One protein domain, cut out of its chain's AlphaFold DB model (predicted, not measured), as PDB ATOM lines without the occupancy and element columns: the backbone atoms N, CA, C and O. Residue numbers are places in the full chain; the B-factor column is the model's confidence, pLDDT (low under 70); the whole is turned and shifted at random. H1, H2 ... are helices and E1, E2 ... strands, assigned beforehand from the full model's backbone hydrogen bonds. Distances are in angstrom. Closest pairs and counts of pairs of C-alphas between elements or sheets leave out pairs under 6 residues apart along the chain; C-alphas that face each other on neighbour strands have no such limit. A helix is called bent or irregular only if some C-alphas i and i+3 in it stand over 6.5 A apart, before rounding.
ATOM      1  N   SER A  10     -12.742  -5.896  27.647       82.50
ATOM      2  CA  SER A  10     -11.722  -6.635  26.893       82.50
ATOM      3  C   SER A  10     -10.435  -5.839  26.617       82.50
ATOM      4  O   SER A  10      -9.382  -6.314  27.033       82.50
ATOM      5  N   PRO A  11     -10.463  -4.629  26.013       87.75
ATOM      6  CA  PRO A  11      -9.245  -3.844  25.787       87.75
ATOM      7  C   PRO A  11      -8.530  -3.459  27.087       87.75
ATOM      8  O   PRO A  11      -7.309  -3.383  27.120       87.75
ATOM      9  N   TYR A  12      -9.282  -3.229  28.166       89.75
ATOM     10  CA  TYR A  12      -8.699  -2.888  29.460       89.75
ATOM     11  C   TYR A  12      -8.008  -4.093  30.105       89.75
ATOM     12  O   TYR A  12      -6.897  -3.967  30.605       89.75
ATOM     13  N   ILE A  13      -8.643  -5.266  30.055       90.81
ATOM     14  CA  ILE A  13      -8.072  -6.521  30.555       90.81
ATOM     15  C   ILE A  13      -6.801  -6.871  29.774       90.81
ATOM     16  O   ILE A  13      -5.796  -7.205  30.392       90.81
ATOM     17  N   ALA A  14      -6.800  -6.718  28.445       91.75
ATOM     18  CA  ALA A  14      -5.602  -6.926  27.633       91.75
ATOM     19  C   ALA A  14      -4.423  -6.059  28.123       91.75
ATOM     20  O   ALA A  14      -3.356  -6.591  28.411       91.75
ATOM     21  N   GLN A  15      -4.649  -4.759  28.348       92.06
ATOM     22  CA  GLN A  15      -3.633  -3.832  28.875       92.06
ATOM     23  C   GLN A  15      -3.238  -4.067  30.344       92.06
ATOM     24  O   GLN A  15      -2.202  -3.568  30.802       92.06
ATOM     25  N   LEU A  16      -4.068  -4.751  31.135       92.25
ATOM     26  CA  LEU A  16      -3.675  -5.195  32.474       92.25
ATOM     27  C   LEU A  16      -2.672  -6.346  32.392       92.25
ATOM     28  O   LEU A  16      -1.726  -6.360  33.172       92.25
ATOM     29  N   LEU A  17      -2.879  -7.271  31.453       92.00
ATOM     30  CA  LEU A  17      -2.045  -8.458  31.257       92.00
ATOM     31  C   LEU A  17      -0.712  -8.125  30.585       92.00
ATOM     32  O   LEU A  17       0.335  -8.581  31.036       92.00
ATOM     33  N   ASN A  18      -0.746  -7.297  29.543       91.75
ATOM     34  CA  ASN A  18       0.437  -6.796  28.862       91.75
ATOM     35  C   ASN A  18       0.192  -5.355  28.404       91.75
ATOM     36  O   ASN A  18      -0.759  -5.078  27.676       91.75
ATOM     37  N   LYS A  19       1.062  -4.429  28.819       90.38
ATOM     38  CA  LYS A  19       0.929  -3.002  28.491       90.38
ATOM     39  C   LYS A  19       1.030  -2.719  26.993       90.38
ATOM     40  O   LYS A  19       0.389  -1.774  26.540       90.38
ATOM     41  N   ASP A  20       1.729  -3.573  26.249       89.50
ATOM     42  CA  ASP A  20       1.874  -3.453  24.799       89.50
ATOM     43  C   ASP A  20       0.600  -3.869  24.052       89.50
ATOM     44  O   ASP A  20       0.404  -3.478  22.908       89.50
ATOM     45  N   TRP A  21      -0.330  -4.598  24.685       91.19
ATOM     46  CA  TRP A  21      -1.621  -4.956  24.081       91.19
ATOM     47  C   TRP A  21      -2.603  -3.782  24.086       91.19
ATOM     48  O   TRP A  21      -3.689  -3.817  24.675       91.19
ATOM     49  N   ASN A  22      -2.215  -2.711  23.400       88.94
ATOM     50  CA  ASN A  22      -3.029  -1.537  23.178       88.94
ATOM     51  C   ASN A  22      -3.779  -1.643  21.851       88.94
ATOM     52  O   ASN A  22      -3.211  -1.593  20.766       88.94
ATOM     53  N   HIS A  23      -5.102  -1.745  21.950       87.25
ATOM     54  CA  HIS A  23      -5.979  -1.842  20.790       87.25
ATOM     55  C   HIS A  23      -5.895  -0.645  19.829       87.25
ATOM     56  O   HIS A  23      -6.127  -0.819  18.639       87.25
ATOM     57  N   VAL A  24      -5.540   0.550  20.314       87.06
ATOM     58  CA  VAL A  24      -5.351   1.729  19.457       87.06
ATOM     59  C   VAL A  24      -4.070   1.587  18.641       87.06
ATOM     60  O   VAL A  24      -4.117   1.713  17.420       87.06
ATOM     61  N   ASP A  25      -2.960   1.263  19.304       85.62
ATOM     62  CA  ASP A  25      -1.635   1.192  18.676       85.62
ATOM     63  C   ASP A  25      -1.547   0.024  17.681       85.62
ATOM     64  O   ASP A  25      -0.939   0.146  16.622       85.62
ATOM     65  N   HIS A  26      -2.233  -1.083  17.980       84.25
ATOM     66  CA  HIS A  26      -2.306  -2.267  17.120       84.25
ATOM     67  C   HIS A  26      -3.470  -2.249  16.114       84.25
ATOM     68  O   HIS A  26      -3.690  -3.241  15.420       84.25
ATOM     69  N   GLY A  27      -4.263  -1.171  16.045       86.06
ATOM     70  CA  GLY A  27      -5.404  -1.085  15.124       86.06
ATOM     71  C   GLY A  27      -6.503  -2.134  15.366       86.06
ATOM     72  O   GLY A  27      -7.252  -2.474  14.451       86.06
ATOM     73  N   VAL A  28      -6.620  -2.652  16.591       87.75
ATOM     74  CA  VAL A  28      -7.630  -3.640  16.991       87.75
ATOM     75  C   VAL A  28      -8.934  -2.940  17.348       87.75
ATOM     76  O   VAL A  28      -8.992  -2.087  18.236       87.75
ATOM     77  N   VAL A  29     -10.030  -3.371  16.728       87.69
ATOM     78  CA  VAL A  29     -11.374  -2.886  17.057       87.69
ATOM     79  C   VAL A  29     -12.167  -3.985  17.754       87.69
ATOM     80  O   VAL A  29     -12.481  -5.016  17.164       87.69
ATOM     81  N   PHE A  30     -12.546  -3.747  19.009       86.62
ATOM     82  CA  PHE A  30     -13.454  -4.630  19.739       86.62
ATOM     83  C   PHE A  30     -14.905  -4.283  19.411       86.62
ATOM     84  O   PHE A  30     -15.361  -3.172  19.679       86.62
ATOM     85  N   VAL A  31     -15.652  -5.251  18.878       84.62
ATOM     86  CA  VAL A  31     -17.073  -5.088  18.553       84.62
ATOM     87  C   VAL A  31     -17.898  -6.047  19.394       84.62
ATOM     88  O   VAL A  31     -17.697  -7.259  19.362       84.62
ATOM     89  N   ARG A  32     -18.876  -5.511  20.127       81.38
ATOM     90  CA  ARG A  32     -19.878  -6.339  20.795       81.38
ATOM     91  C   ARG A  32     -20.945  -6.748  19.785       81.38
ATOM     92  O   ARG A  32     -21.693  -5.914  19.281       81.38
ATOM     93  N   THR A  33     -21.048  -8.043  19.527       76.38
ATOM     94  CA  THR A  33     -22.086  -8.603  18.661       76.38
ATOM     95  C   THR A  33     -23.412  -8.741  19.407       76.38
ATOM     96  O   THR A  33     -23.451  -9.310  20.495       76.38
ATOM     97  N   GLY A  34     -24.518  -8.285  18.811       64.31
ATOM     98  CA  GLY A  34     -25.880  -8.416  19.360       64.31
ATOM     99  C   GLY A  34     -26.468  -9.837  19.310       64.31
ATOM    100  O   GLY A  34     -27.681  -9.995  19.374       64.31
ATOM    101  N   GLY A  35     -25.630 -10.863  19.141       67.00
ATOM    102  CA  GLY A  35     -26.035 -12.266  19.071       67.00
ATOM    103  C   GLY A  35     -25.105 -13.117  18.204       67.00
ATOM    104  O   GLY A  35     -24.474 -12.618  17.264       67.00
ATOM    105  N   LYS A  36     -25.071 -14.426  18.491       68.19
ATOM    106  CA  LYS A  36     -24.193 -15.427  17.851       68.19
ATOM    107  C   LYS A  36     -24.330 -15.455  16.317       68.19
ATOM    108  O   LYS A  36     -23.353 -15.659  15.611       68.19
ATOM    109  N   SER A  37     -25.523 -15.169  15.781       66.56
ATOM    110  CA  SER A  37     -25.805 -15.127  14.331       66.56
ATOM    111  C   SER A  37     -25.133 -13.969  13.582       66.56
ATOM    112  O   SER A  37     -25.078 -13.971  12.355       66.56
ATOM    113  N   SER A  38     -24.633 -12.952  14.287       77.19
ATOM    114  CA  SER A  38     -23.933 -11.838  13.639       77.19
ATOM    115  C   SER A  38     -22.456 -12.125  13.374       77.19
ATOM    116  O   SER A  38     -21.939 -11.599  12.397       77.19
ATOM    117  N   ILE A  39     -21.807 -13.007  14.144       80.50
ATOM    118  CA  ILE A  39     -20.366 -13.306  14.021       80.50
ATOM    119  C   ILE A  39     -20.003 -13.741  12.596       80.50
ATOM    120  O   ILE A  39     -19.083 -13.187  11.997       80.50
ATOM    121  N   GLN A  40     -20.775 -14.666  12.017       79.88
ATOM    122  CA  GLN A  40     -20.552 -15.129  10.647       79.88
ATOM    123  C   GLN A  40     -20.653 -13.984   9.627       79.88
ATOM    124  O   GLN A  40     -19.804 -13.877   8.750       79.88
ATOM    125  N   ARG A  41     -21.629 -13.078   9.785       84.25
ATOM    126  CA  ARG A  41     -21.783 -11.911   8.899       84.25
ATOM    127  C   ARG A  41     -20.575 -10.978   8.965       84.25
ATOM    128  O   ARG A  41     -20.156 -10.476   7.928       84.25
ATOM    129  N   TYR A  42     -20.013 -10.761  10.157       86.69
ATOM    130  CA  TYR A  42     -18.784  -9.978  10.318       86.69
ATOM    131  C   TYR A  42     -17.610 -10.653   9.607       86.69
ATOM    132  O   TYR A  42     -16.939 -10.004   8.812       86.69
ATOM    133  N   ARG A  43     -17.400 -11.955   9.825       85.50
ATOM    134  CA  ARG A  43     -16.330 -12.707   9.152       85.50
ATOM    135  C   ARG A  43     -16.453 -12.668   7.633       85.50
ATOM    136  O   ARG A  43     -15.474 -12.364   6.964       85.50
ATOM    137  N   ASP A  44     -17.647 -12.904   7.098       85.81
ATOM    138  CA  ASP A  44     -17.874 -12.908   5.650       85.81
ATOM    139  C   ASP A  44     -17.690 -11.514   5.038       85.81
ATOM    140  O   ASP A  44     -17.186 -11.389   3.924       85.81
ATOM    141  N   PHE A  45     -18.097 -10.456   5.746       89.25
ATOM    142  CA  PHE A  45     -17.951  -9.082   5.272       89.25
ATOM    143  C   PHE A  45     -16.495  -8.612   5.315       89.25
ATOM    144  O   PHE A  45     -15.971  -8.171   4.296       89.25
ATOM    145  N   PHE A  46     -15.836  -8.722   6.471       88.62
ATOM    146  CA  PHE A  46     -14.461  -8.249   6.668       88.62
ATOM    147  C   PHE A  46     -13.425  -9.143   5.982       88.62
ATOM    148  O   PHE A  46     -12.416  -8.636   5.499       88.62
ATOM    149  N   GLY A  47     -13.718 -10.437   5.825       85.69
ATOM    150  CA  GLY A  47     -12.887 -11.359   5.057       85.69
ATOM    151  C   GLY A  47     -12.736 -10.963   3.585       85.69
ATOM    152  O   GLY A  47     -11.691 -11.218   3.001       85.69
ATOM    153  N   ARG A  48     -13.714 -10.255   2.992       90.19
ATOM    154  CA  ARG A  48     -13.587  -9.696   1.625       90.19
ATOM    155  C   ARG A  48     -12.534  -8.597   1.509       90.19
ATOM    156  O   ARG A  48     -12.116  -8.287   0.401       90.19
ATOM    157  N   PHE A  49     -12.156  -7.996   2.631       89.94
ATOM    158  CA  PHE A  49     -11.132  -6.958   2.719       89.94
ATOM    159  C   PHE A  49      -9.836  -7.493   3.335       89.94
ATOM    160  O   PHE A  49      -8.997  -6.695   3.736       89.94
ATOM    161  N   GLU A  50      -9.707  -8.820   3.473       86.50
ATOM    162  CA  GLU A  50      -8.557  -9.479   4.110       86.50
ATOM    163  C   GLU A  50      -8.308  -8.998   5.552       86.50
ATOM    164  O   GLU A  50      -7.210  -9.110   6.091       86.50
ATOM    165  N   VAL A  51      -9.354  -8.483   6.211       86.12
ATOM    166  CA  VAL A  51      -9.286  -8.047   7.605       86.12
ATOM    167  C   VAL A  51      -9.579  -9.251   8.505       86.12
ATOM    168  O   VAL A  51     -10.685  -9.802   8.438       86.12
ATOM    169  N   PRO A  52      -8.634  -9.672   9.368       86.25
ATOM    170  CA  PRO A  52      -8.845 -10.808  10.254       86.25
ATOM    171  C   PRO A  52      -9.909 -10.486  11.311       86.25
ATOM    172  O   PRO A  52      -9.907  -9.419  11.926       86.25
ATOM    173  N   VAL A  53     -10.820 -11.434  11.545       87.81
ATOM    174  CA  VAL A  53     -11.894 -11.307  12.540       87.81
ATOM    175  C   VAL A  53     -11.794 -12.429  13.562       87.81
ATOM    176  O   VAL A  53     -12.064 -13.593  13.255       87.81
ATOM    177  N   PHE A  54     -11.493 -12.044  14.799       89.06
ATOM    178  CA  PHE A  54     -11.472 -12.943  15.944       89.06
ATOM    179  C   PHE A  54     -12.821 -12.930  16.668       89.06
ATOM    180  O   PHE A  54     -13.337 -11.871  17.029       89.06
ATOM    181  N   ALA A  55     -13.400 -14.110  16.882       89.19
ATOM    182  CA  ALA A  55     -14.649 -14.285  17.609       89.19
ATOM    183  C   ALA A  55     -14.369 -14.769  19.033       89.19
ATOM    184  O   ALA A  55     -13.750 -15.814  19.217       89.19
ATOM    185  N   ILE A  56     -14.868 -14.037  20.027       89.50
ATOM    186  CA  ILE A  56     -14.848 -14.449  21.434       89.50
ATOM    187  C   ILE A  56     -16.278 -14.842  21.802       89.50
ATOM    188  O   ILE A  56     -17.185 -14.011  21.725       89.50
ATOM    189  N   GLY A  57     -16.482 -16.113  22.131       88.44
ATOM    190  CA  GLY A  57     -17.767 -16.668  22.536       88.44
ATOM    191  C   GLY A  57     -17.825 -16.943  24.034       88.44
ATOM    192  O   GLY A  57     -16.831 -17.345  24.635       88.44
ATOM    193  N   ASP A  58     -19.008 -16.771  24.617       89.75
ATOM    194  CA  ASP A  58     -19.289 -17.245  25.970       89.75
ATOM    195  C   ASP A  58     -19.318 -18.786  25.993       89.75
ATOM    196  O   ASP A  58     -19.581 -19.431  24.973       89.75
ATOM    197  N   LEU A  59     -19.109 -19.395  27.163       89.00
ATOM    198  CA  LEU A  59     -19.110 -20.856  27.338       89.00
ATOM    199  C   LEU A  59     -20.397 -21.532  26.838       89.00
ATOM    200  O   LEU A  59     -20.378 -22.673  26.378       89.00
ATOM    201  N   GLU A 184     -13.705 -20.123  29.099       90.88
ATOM    202  CA  GLU A 184     -13.808 -21.324  29.930       90.88
ATOM    203  C   GLU A 184     -14.693 -21.139  31.172       90.88
ATOM    204  O   GLU A 184     -15.179 -22.138  31.709       90.88
ATOM    205  N   ARG A 185     -14.907 -19.891  31.620       86.44
ATOM    206  CA  ARG A 185     -15.605 -19.523  32.876       86.44
ATOM    207  C   ARG A 185     -16.994 -18.910  32.673       86.44
ATOM    208  O   ARG A 185     -17.536 -18.249  33.562       86.44
ATOM    209  N   GLY A 186     -17.569 -19.064  31.484       86.69
ATOM    210  CA  GLY A 186     -18.865 -18.478  31.152       86.69
ATOM    211  C   GLY A 186     -18.731 -17.280  30.228       86.69
ATOM    212  O   GLY A 186     -18.267 -17.425  29.103       86.69
ATOM    213  N   ALA A 187     -19.194 -16.118  30.680       85.75
ATOM    214  CA  ALA A 187     -19.154 -14.884  29.903       85.75
ATOM    215  C   ALA A 187     -17.954 -14.016  30.294       85.75
ATOM    216  O   ALA A 187     -17.347 -14.220  31.346       85.75
ATOM    217  N   LEU A 188     -17.647 -12.995  29.489       85.00
ATOM    218  CA  LEU A 188     -16.553 -12.057  29.775       85.00
ATOM    219  C   LEU A 188     -16.674 -11.422  31.170       85.00
ATOM    220  O   LEU A 188     -15.675 -11.163  31.833       85.00
ATOM    221  N   GLU A 189     -17.898 -11.191  31.636       85.06
ATOM    222  CA  GLU A 189     -18.155 -10.643  32.964       85.06
ATOM    223  C   GLU A 189     -17.660 -11.529  34.117       85.06
ATOM    224  O   GLU A 189     -17.265 -10.999  35.157       85.06
ATOM    225  N   SER A 190     -17.611 -12.854  33.937       86.25
ATOM    226  CA  SER A 190     -17.052 -13.783  34.930       86.25
ATOM    227  C   SER A 190     -15.580 -13.477  35.244       86.25
ATOM    228  O   SER A 190     -15.086 -13.786  36.328       86.25
ATOM    229  N   TYR A 191     -14.880 -12.809  34.323       87.94
ATOM    230  CA  TYR A 191     -13.473 -12.436  34.445       87.94
ATOM    231  C   TYR A 191     -13.263 -11.126  35.214       87.94
ATOM    232  O   TYR A 191     -12.144 -10.647  35.302       87.94
ATOM    233  N   TYR A 192     -14.307 -10.513  35.786       87.75
ATOM    234  CA  TYR A 192     -14.134  -9.336  36.654       87.75
ATOM    235  C   TYR A 192     -13.804  -9.717  38.107       87.75
ATOM    236  O   TYR A 192     -13.509  -8.836  38.923       87.75
ATOM    237  N   GLY A 193     -13.885 -11.014  38.439       78.12
ATOM    238  CA  GLY A 193     -13.559 -11.545  39.765       78.12
ATOM    239  C   GLY A 193     -14.506 -11.042  40.855       78.12
ATOM    240  O   GLY A 193     -14.076 -10.743  41.964       78.12
ATOM    241  N   VAL A 194     -15.793 -10.870  40.530       72.69
ATOM    242  CA  VAL A 194     -16.825 -10.462  41.495       72.69
ATOM    243  C   VAL A 194     -17.932 -11.521  41.584       72.69
ATOM    244  O   VAL A 194     -18.405 -11.970  40.540       72.69
ATOM    245  N   PRO A 195     -18.382 -11.914  42.797       58.47
ATOM    246  CA  PRO A 195     -19.356 -13.001  42.981       58.47
ATOM    247  C   PRO A 195     -20.735 -12.735  42.365       58.47
ATOM    248  O   PRO A 195     -21.451 -13.666  42.008       58.47
ATOM    249  N   SER A 196     -21.132 -11.466  42.251       58.16
ATOM    250  CA  SER A 196     -22.379 -11.075  41.603       58.16
ATOM    251  C   SER A 196     -22.194  -9.769  40.841       58.16
ATOM    252  O   SER A 196     -21.928  -8.705  41.404       58.16
ATOM    253  N   LEU A 197     -22.342  -9.841  39.520       64.12
ATOM    254  CA  LEU A 197     -22.563  -8.643  38.729       64.12
ATOM    255  C   LEU A 197     -24.034  -8.259  38.866       64.12
ATOM    256  O   LEU A 197     -24.927  -9.075  38.638       64.12
ATOM    257  N   GLY A 198     -24.283  -7.005  39.236       59.56
ATOM    258  CA  GLY A 198     -25.621  -6.431  39.140       59.56
ATOM    259  C   GLY A 198     -26.153  -6.475  37.698       59.56
ATOM    260  O   GLY A 198     -25.402  -6.752  36.761       59.56
ATOM    261  N   PRO A 199     -27.442  -6.160  37.488       62.53
ATOM    262  CA  PRO A 199     -28.071  -6.229  36.166       62.53
ATOM    263  C   PRO A 199     -27.405  -5.311  35.127       62.53
ATOM    264  O   PRO A 199     -27.498  -5.564  33.926       62.53
ATOM    265  N   ASP A 200     -26.711  -4.263  35.578       75.00
ATOM    266  CA  ASP A 200     -26.019  -3.313  34.717       75.00
ATOM    267  C   ASP A 200     -24.552  -3.710  34.472       75.00
ATOM    268  O   ASP A 200     -23.641  -3.425  35.256       75.00
ATOM    269  N   LYS A 201     -24.335  -4.347  33.316       74.88
ATOM    270  CA  LYS A 201     -23.015  -4.752  32.816       74.88
ATOM    271  C   LYS A 201     -22.069  -3.567  32.589       74.88
ATOM    272  O   LYS A 201     -20.861  -3.723  32.766       74.88
ATOM    273  N   VAL A 202     -22.587  -2.403  32.191       78.25
ATOM    274  CA  VAL A 202     -21.765  -1.213  31.910       78.25
ATOM    275  C   VAL A 202     -21.255  -0.626  33.218       78.25
ATOM    276  O   VAL A 202     -20.062  -0.351  33.350       78.25
ATOM    277  N   LEU A 203     -22.131  -0.509  34.216       79.94
ATOM    278  CA  LEU A 203     -21.740  -0.057  35.548       79.94
ATOM    279  C   LEU A 203     -20.728  -1.013  36.192       79.94
ATOM    280  O   LEU A 203     -19.746  -0.569  36.787       79.94
ATOM    281  N   ALA A 204     -20.930  -2.324  36.048       80.38
ATOM    282  CA  ALA A 204     -19.989  -3.315  36.559       80.38
ATOM    283  C   ALA A 204     -18.616  -3.229  35.873       80.38
ATOM    284  O   ALA A 204     -17.591  -3.281  36.552       80.38
ATOM    285  N   ALA A 205     -18.589  -3.021  34.553       81.06
ATOM    286  CA  ALA A 205     -17.363  -2.761  33.804       81.06
ATOM    287  C   ALA A 205     -16.640  -1.490  34.297       81.06
ATOM    288  O   ALA A 205     -15.421  -1.507  34.478       81.06
ATOM    289  N   GLY A 206     -17.381  -0.410  34.568       83.50
ATOM    290  CA  GLY A 206     -16.840   0.823  35.152       83.50
ATOM    291  C   GLY A 206     -16.203   0.592  36.523       83.50
ATOM    292  O   GLY A 206     -15.023   0.885  36.712       83.50
ATOM    293  N   ARG A 207     -16.937  -0.045  37.445       85.50
ATOM    294  CA  ARG A 207     -16.442  -0.385  38.793       85.50
ATOM    295  C   ARG A 207     -15.205  -1.274  38.754       85.50
ATOM    296  O   ARG A 207     -14.265  -1.054  39.513       85.50
ATOM    297  N   PHE A 208     -15.185  -2.263  37.862       87.88
ATOM    298  CA  PHE A 208     -14.020  -3.121  37.663       87.88
ATOM    299  C   PHE A 208     -12.789  -2.307  37.248       87.88
ATOM    300  O   PHE A 208     -11.726  -2.458  37.853       87.88
ATOM    301  N   ARG A 209     -12.939  -1.406  36.267       87.94
ATOM    302  CA  ARG A 209     -11.855  -0.536  35.786       87.94
ATOM    303  C   ARG A 209     -11.374   0.444  36.848       87.94
ATOM    304  O   ARG A 209     -10.188   0.757  36.895       87.94
ATOM    305  N   GLU A 210     -12.268   0.974  37.672       87.00
ATOM    306  CA  GLU A 210     -11.916   1.880  38.770       87.00
ATOM    307  C   GLU A 210     -11.125   1.164  39.862       87.00
ATOM    308  O   GLU A 210     -10.100   1.673  40.305       87.00
ATOM    309  N   ALA A 211     -11.560  -0.035  40.237       87.19
ATOM    310  CA  ALA A 211     -11.009  -0.765  41.369       87.19
ATOM    311  C   ALA A 211      -9.863  -1.735  41.015       87.19
ATOM    312  O   ALA A 211      -9.337  -2.381  41.916       87.19
ATOM    313  N   THR A 212      -9.491  -1.873  39.738       90.25
ATOM    314  CA  THR A 212      -8.431  -2.796  39.284       90.25
ATOM    315  C   THR A 212      -7.514  -2.083  38.310       90.25
ATOM    316  O   THR A 212      -7.844  -1.975  37.136       90.25
ATOM    317  N   LYS A 213      -6.383  -1.556  38.773       90.94
ATOM    318  CA  LYS A 213      -5.426  -0.769  37.974       90.94
ATOM    319  C   LYS A 213      -4.168  -1.544  37.597       90.94
ATOM    320  O   LYS A 213      -3.504  -1.189  36.622       90.94
ATOM    321  N   THR A 214      -3.842  -2.587  38.353       92.25
ATOM    322  CA  THR A 214      -2.628  -3.389  38.170       92.25
ATOM    323  C   THR A 214      -2.957  -4.860  37.941       92.25
ATOM    324  O   THR A 214      -4.049  -5.328  38.272       92.25
ATOM    325  N   LEU A 215      -1.993  -5.592  37.376       91.88
ATOM    326  CA  LEU A 215      -2.090  -7.039  37.217       91.88
ATOM    327  C   LEU A 215      -2.214  -7.745  38.574       91.88
ATOM    328  O   LEU A 215      -2.998  -8.678  38.699       91.88
ATOM    329  N   ASP A 216      -1.513  -7.265  39.602       92.88
ATOM    330  CA  ASP A 216      -1.586  -7.848  40.947       92.88
ATOM    331  C   ASP A 216      -2.992  -7.737  41.541       92.88
ATOM    332  O   ASP A 216      -3.528  -8.726  42.032       92.88
ATOM    333  N   GLN A 217      -3.642  -6.576  41.404       92.38
ATOM    334  CA  GLN A 217      -5.034  -6.388  41.836       92.38
ATOM    335  C   GLN A 217      -6.003  -7.267  41.041       92.38
ATOM    336  O   GLN A 217      -7.004  -7.745  41.575       92.38
ATOM    337  N   PHE A 218      -5.728  -7.476  39.751       91.94
ATOM    338  CA  PHE A 218      -6.515  -8.387  38.927       91.94
ATOM    339  C   PHE A 218      -6.373  -9.831  39.419       91.94
ATOM    340  O   PHE A 218      -7.375 -10.513  39.614       91.94
ATOM    341  N   ARG A 219      -5.145 -10.275  39.700       92.94
ATOM    342  CA  ARG A 219      -4.859 -11.609  40.242       92.94
ATOM    343  C   ARG A 219      -5.487 -11.803  41.624       92.94
ATOM    344  O   ARG A 219      -6.130 -12.822  41.849       92.94
ATOM    345  N   GLU A 220      -5.391 -10.817  42.512       91.88
ATOM    346  CA  GLU A 220      -5.971 -10.865  43.862       91.88
ATOM    347  C   GLU A 220      -7.485 -11.123  43.838       91.88
ATOM    348  O   GLU A 220      -7.983 -11.962  44.587       91.88
ATOM    349  N   ARG A 221      -8.216 -10.489  42.912       89.94
ATOM    350  CA  ARG A 221      -9.664 -10.709  42.731       89.94
ATOM    351  C   ARG A 221     -10.034 -12.141  42.371       89.94
ATOM    352  O   ARG A 221     -11.144 -12.576  42.665       89.94
ATOM    353  N   HIS A 222      -9.133 -12.849  41.704       89.25
ATOM    354  CA  HIS A 222      -9.344 -14.229  41.293       89.25
ATOM    355  C   HIS A 222      -8.790 -15.240  42.306       89.25
ATOM    356  O   HIS A 222      -9.128 -16.415  42.223       89.25
ATOM    357  N   GLY A 223      -7.996 -14.819  43.293       89.44
ATOM    358  CA  GLY A 223      -7.486 -15.704  44.342       89.44
ATOM    359  C   GLY A 223      -6.800 -16.953  43.772       89.44
ATOM    360  O   GLY A 223      -5.901 -16.849  42.942       89.44
ATOM    361  N   ALA A 224      -7.254 -18.141  44.185       87.06
ATOM    362  CA  ALA A 224      -6.705 -19.427  43.730       87.06
ATOM    363  C   ALA A 224      -6.833 -19.663  42.212       87.06
ATOM    364  O   ALA A 224      -6.068 -20.427  41.630       87.06
ATOM    365  N   ASP A 225      -7.776 -18.983  41.565       87.19
ATOM    366  CA  ASP A 225      -8.054 -19.105  40.139       87.19
ATOM    367  C   ASP A 225      -7.201 -18.183  39.254       87.19
ATOM    368  O   ASP A 225      -7.263 -18.269  38.022       87.19
ATOM    369  N   ALA A 226      -6.420 -17.284  39.861       89.88
ATOM    370  CA  ALA A 226      -5.724 -16.208  39.165       89.88
ATOM    371  C   ALA A 226      -4.827 -16.699  38.027       89.88
ATOM    372  O   ALA A 226      -4.822 -16.102  36.949       89.88
ATOM    373  N   ASP A 227      -4.092 -17.791  38.236       89.38
ATOM    374  CA  ASP A 227      -3.177 -18.326  37.228       89.38
ATOM    375  C   ASP A 227      -3.921 -18.891  36.022       89.38
ATOM    376  O   ASP A 227      -3.565 -18.565  34.890       89.38
ATOM    377  N   GLY A 228      -5.002 -19.643  36.242       87.88
ATOM    378  CA  GLY A 228      -5.831 -20.169  35.157       87.88
ATOM    379  C   GLY A 228      -6.484 -19.054  34.339       87.88
ATOM    380  O   GLY A 228      -6.428 -19.078  33.111       87.88
ATOM    381  N   VAL A 229      -7.029 -18.035  35.015       90.19
ATOM    382  CA  VAL A 229      -7.618 -16.848  34.371       90.19
ATOM    383  C   VAL A 229      -6.587 -16.100  33.530       90.19
ATOM    384  O   VAL A 229      -6.827 -15.787  32.365       90.19
ATOM    385  N   THR A 230      -5.433 -15.803  34.127       92.12
ATOM    386  CA  THR A 230      -4.373 -15.040  33.463       92.12
ATOM    387  C   THR A 230      -3.835 -15.826  32.268       92.12
ATOM    388  O   THR A 230      -3.630 -15.250  31.203       92.12
ATOM    389  N   GLN A 231      -3.643 -17.140  32.411       91.12
ATOM    390  CA  GLN A 231      -3.158 -18.009  31.340       91.12
ATOM    391  C   GLN A 231      -4.123 -18.046  30.150       91.12
ATOM    392  O   GLN A 231      -3.687 -17.852  29.015       91.12
ATOM    393  N   GLU A 232      -5.415 -18.267  30.393       91.38
ATOM    394  CA  GLU A 232      -6.436 -18.300  29.340       91.38
ATOM    395  C   GLU A 232      -6.484 -16.976  28.568       91.38
ATOM    396  O   GLU A 232      -6.387 -16.956  27.337       91.38
ATOM    397  N   LEU A 233      -6.578 -15.858  29.294       92.38
ATOM    398  CA  LEU A 233      -6.665 -14.535  28.685       92.38
ATOM    399  C   LEU A 233      -5.370 -14.143  27.966       92.38
ATOM    400  O   LEU A 233      -5.433 -13.511  26.913       92.38
ATOM    401  N   ASN A 234      -4.204 -14.543  28.483       91.88
ATOM    402  CA  ASN A 234      -2.933 -14.346  27.790       91.88
ATOM    403  C   ASN A 234      -2.909 -15.080  26.452       91.88
ATOM    404  O   ASN A 234      -2.500 -14.487  25.461       91.88
ATOM    405  N   LEU A 235      -3.372 -16.333  26.392       89.25
ATOM    406  CA  LEU A 235      -3.457 -17.074  25.130       89.25
ATOM    407  C   LEU A 235      -4.421 -16.394  24.152       89.25
ATOM    408  O   LEU A 235      -4.074 -16.187  22.992       89.25
ATOM    409  N   LEU A 236      -5.602 -15.988  24.627       90.75
ATOM    410  CA  LEU A 236      -6.586 -15.260  23.827       90.75
ATOM    411  C   LEU A 236      -6.000 -13.977  23.216       90.75
ATOM    412  O   LEU A 236      -6.076 -13.768  22.003       90.75
ATOM    413  N   PHE A 237      -5.439 -13.099  24.046       91.56
ATOM    414  CA  PHE A 237      -4.954 -11.804  23.581       91.56
ATOM    415  C   PHE A 237      -3.636 -11.919  22.817       91.56
ATOM    416  O   PHE A 237      -3.464 -11.197  21.840       91.56
ATOM    417  N   ALA A 238      -2.757 -12.865  23.154       90.00
ATOM    418  CA  ALA A 238      -1.561 -13.131  22.358       90.00
ATOM    419  C   ALA A 238      -1.914 -13.510  20.915       90.00
ATOM    420  O   ALA A 238      -1.254 -13.046  19.993       90.00
ATOM    421  N   VAL A 239      -2.983 -14.283  20.698       88.06
ATOM    422  CA  VAL A 239      -3.471 -14.601  19.347       88.06
ATOM    423  C   VAL A 239      -4.002 -13.342  18.654       88.06
ATOM    424  O   VAL A 239      -3.586 -13.041  17.538       88.06
ATOM    425  N   ILE A 240      -4.863 -12.563  19.319       88.75
ATOM    426  CA  ILE A 240      -5.461 -11.348  18.733       88.75
ATOM    427  C   ILE A 240      -4.389 -10.316  18.351       88.75
ATOM    428  O   ILE A 240      -4.388  -9.816  17.230       88.75
ATOM    429  N   PHE A 241      -3.480  -9.993  19.270       87.50
ATOM    430  CA  PHE A 241      -2.463  -8.957  19.074       87.50
ATOM    431  C   PHE A 241      -1.220  -9.476  18.324       87.50
ATOM    432  O   PHE A 241      -0.560  -8.713  17.616       87.50
ATOM    433  N   GLY A 242      -0.919 -10.775  18.414       79.62
ATOM    434  CA  GLY A 242       0.198 -11.422  17.720       79.62
ATOM    435  C   GLY A 242      -0.046 -11.630  16.227       79.62
ATOM    436  O   GLY A 242       0.867 -11.417  15.435       79.62
ATOM    437  N   HIS A 243      -1.278 -11.937  15.807       63.28
ATOM    438  CA  HIS A 243      -1.627 -12.019  14.379       63.28
ATOM    439  C   HIS A 243      -1.636 -10.666  13.659       63.28
ATOM    440  O   HIS A 243      -1.638 -10.634  12.431       63.28
ATOM    441  N   LEU A 244      -1.656  -9.560  14.403       55.31
ATOM    442  CA  LEU A 244      -1.706  -8.203  13.852       55.31
ATOM    443  C   LEU A 244      -0.357  -7.488  13.885       55.31
ATOM    444  O   LEU A 244      -0.230  -6.392  13.345       55.31
TER     445      LEU A 244
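AT A GLANCE: This is residues 10 to 59 and 184 to 244 of the 257 residues of an uncharacterized protein of Cryobacterium sp. TMT2-42-4 (UniProt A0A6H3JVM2). Four helices, H1, H3, H4 and the long, kinked H5, make a loose cluster, with H1 nearest to the mean of the C-alphas, while H2 lies by itself at the far end of the longest axis, reached from H1 by residues 18 to 35, a long stretch with no named element, and followed by the short strand E1, which leads back toward the cluster. H2 touches no helix. Between residues 10 and 244, 111 residues are printed, with five named helices and one named strand in the order H1, H2, E1, H3, H4, H5; the class is mostly helix. The whole is compact, with a radius of gyration of the C-alphas of 14.7 A, and spans 43 by 31 by 23 A.

HOW THE PARTS SIT: Begin at H1, residues 10 to 17, and look from Leu 16 to Leu 215 of H5, residues 215 to 242. The C-alphas of these two are the closest of the pair, 5.3 A apart, and H1 and H5 touch. They run opposite ways at a steep tilt of 69 degrees, only just short of about perpendicular. H5 is irregular, with C-alphas 221 and 224 9.3 A apart, and it has a kink of 125 degrees near residue 224. H2, residues 36 to 47, is apart from H1, H3, H4 and H5. Its closest C-alpha to E1, residues 55 to 57, is that of Ile 39, 6.8 A from that of Ala 55; E1 pairs with no named strand. Past the cut, H3, residues 188 to 192, touches H4, residues 201 to 211, closest at the C-alphas of Tyr 192 and Phe 208, 6.3 A. H3 and H5 are close but not clearly touching, closest at the C-alphas of Tyr 191 and Val 229, 7.3 A. H4 and H5 are only just apart, at 8.2 A. In H1 and H4 every O i to N i+4 pair is within hydrogen-bond range; in H2 it is 6 of 8, in H5 18 of 24, and in H3 0 of 1, with 2 of 2 O i to N i+3 pairs within range.

IN THESE COORDINATES: Find C-alpha 10 at (-11.722, -6.635, 26.893), where H1 begins. H2 runs 17.6 A from C-alpha 36, at (-24.193, -15.427, 17.851), to C-alpha 47. E1 is 6.3 A long, H3 7.8 A and H4 15.3 A. H5, 20.1 A from first to last C-alpha, ends at C-alpha 242, at (0.198, -11.422, 17.720).

THE WHOLE: Look for the two C-alphas farthest apart at Arg 48 and Ala 224, 43.8 A. Residues 60 to 183 are not printed, and C-alphas 59 and 184 are 5.9 A apart across the cut. The link from H1 to H2 is long, with 18 residues. The pLDDT is under 70 at residues 34 to 37, 195 to 199 and 243 to 244.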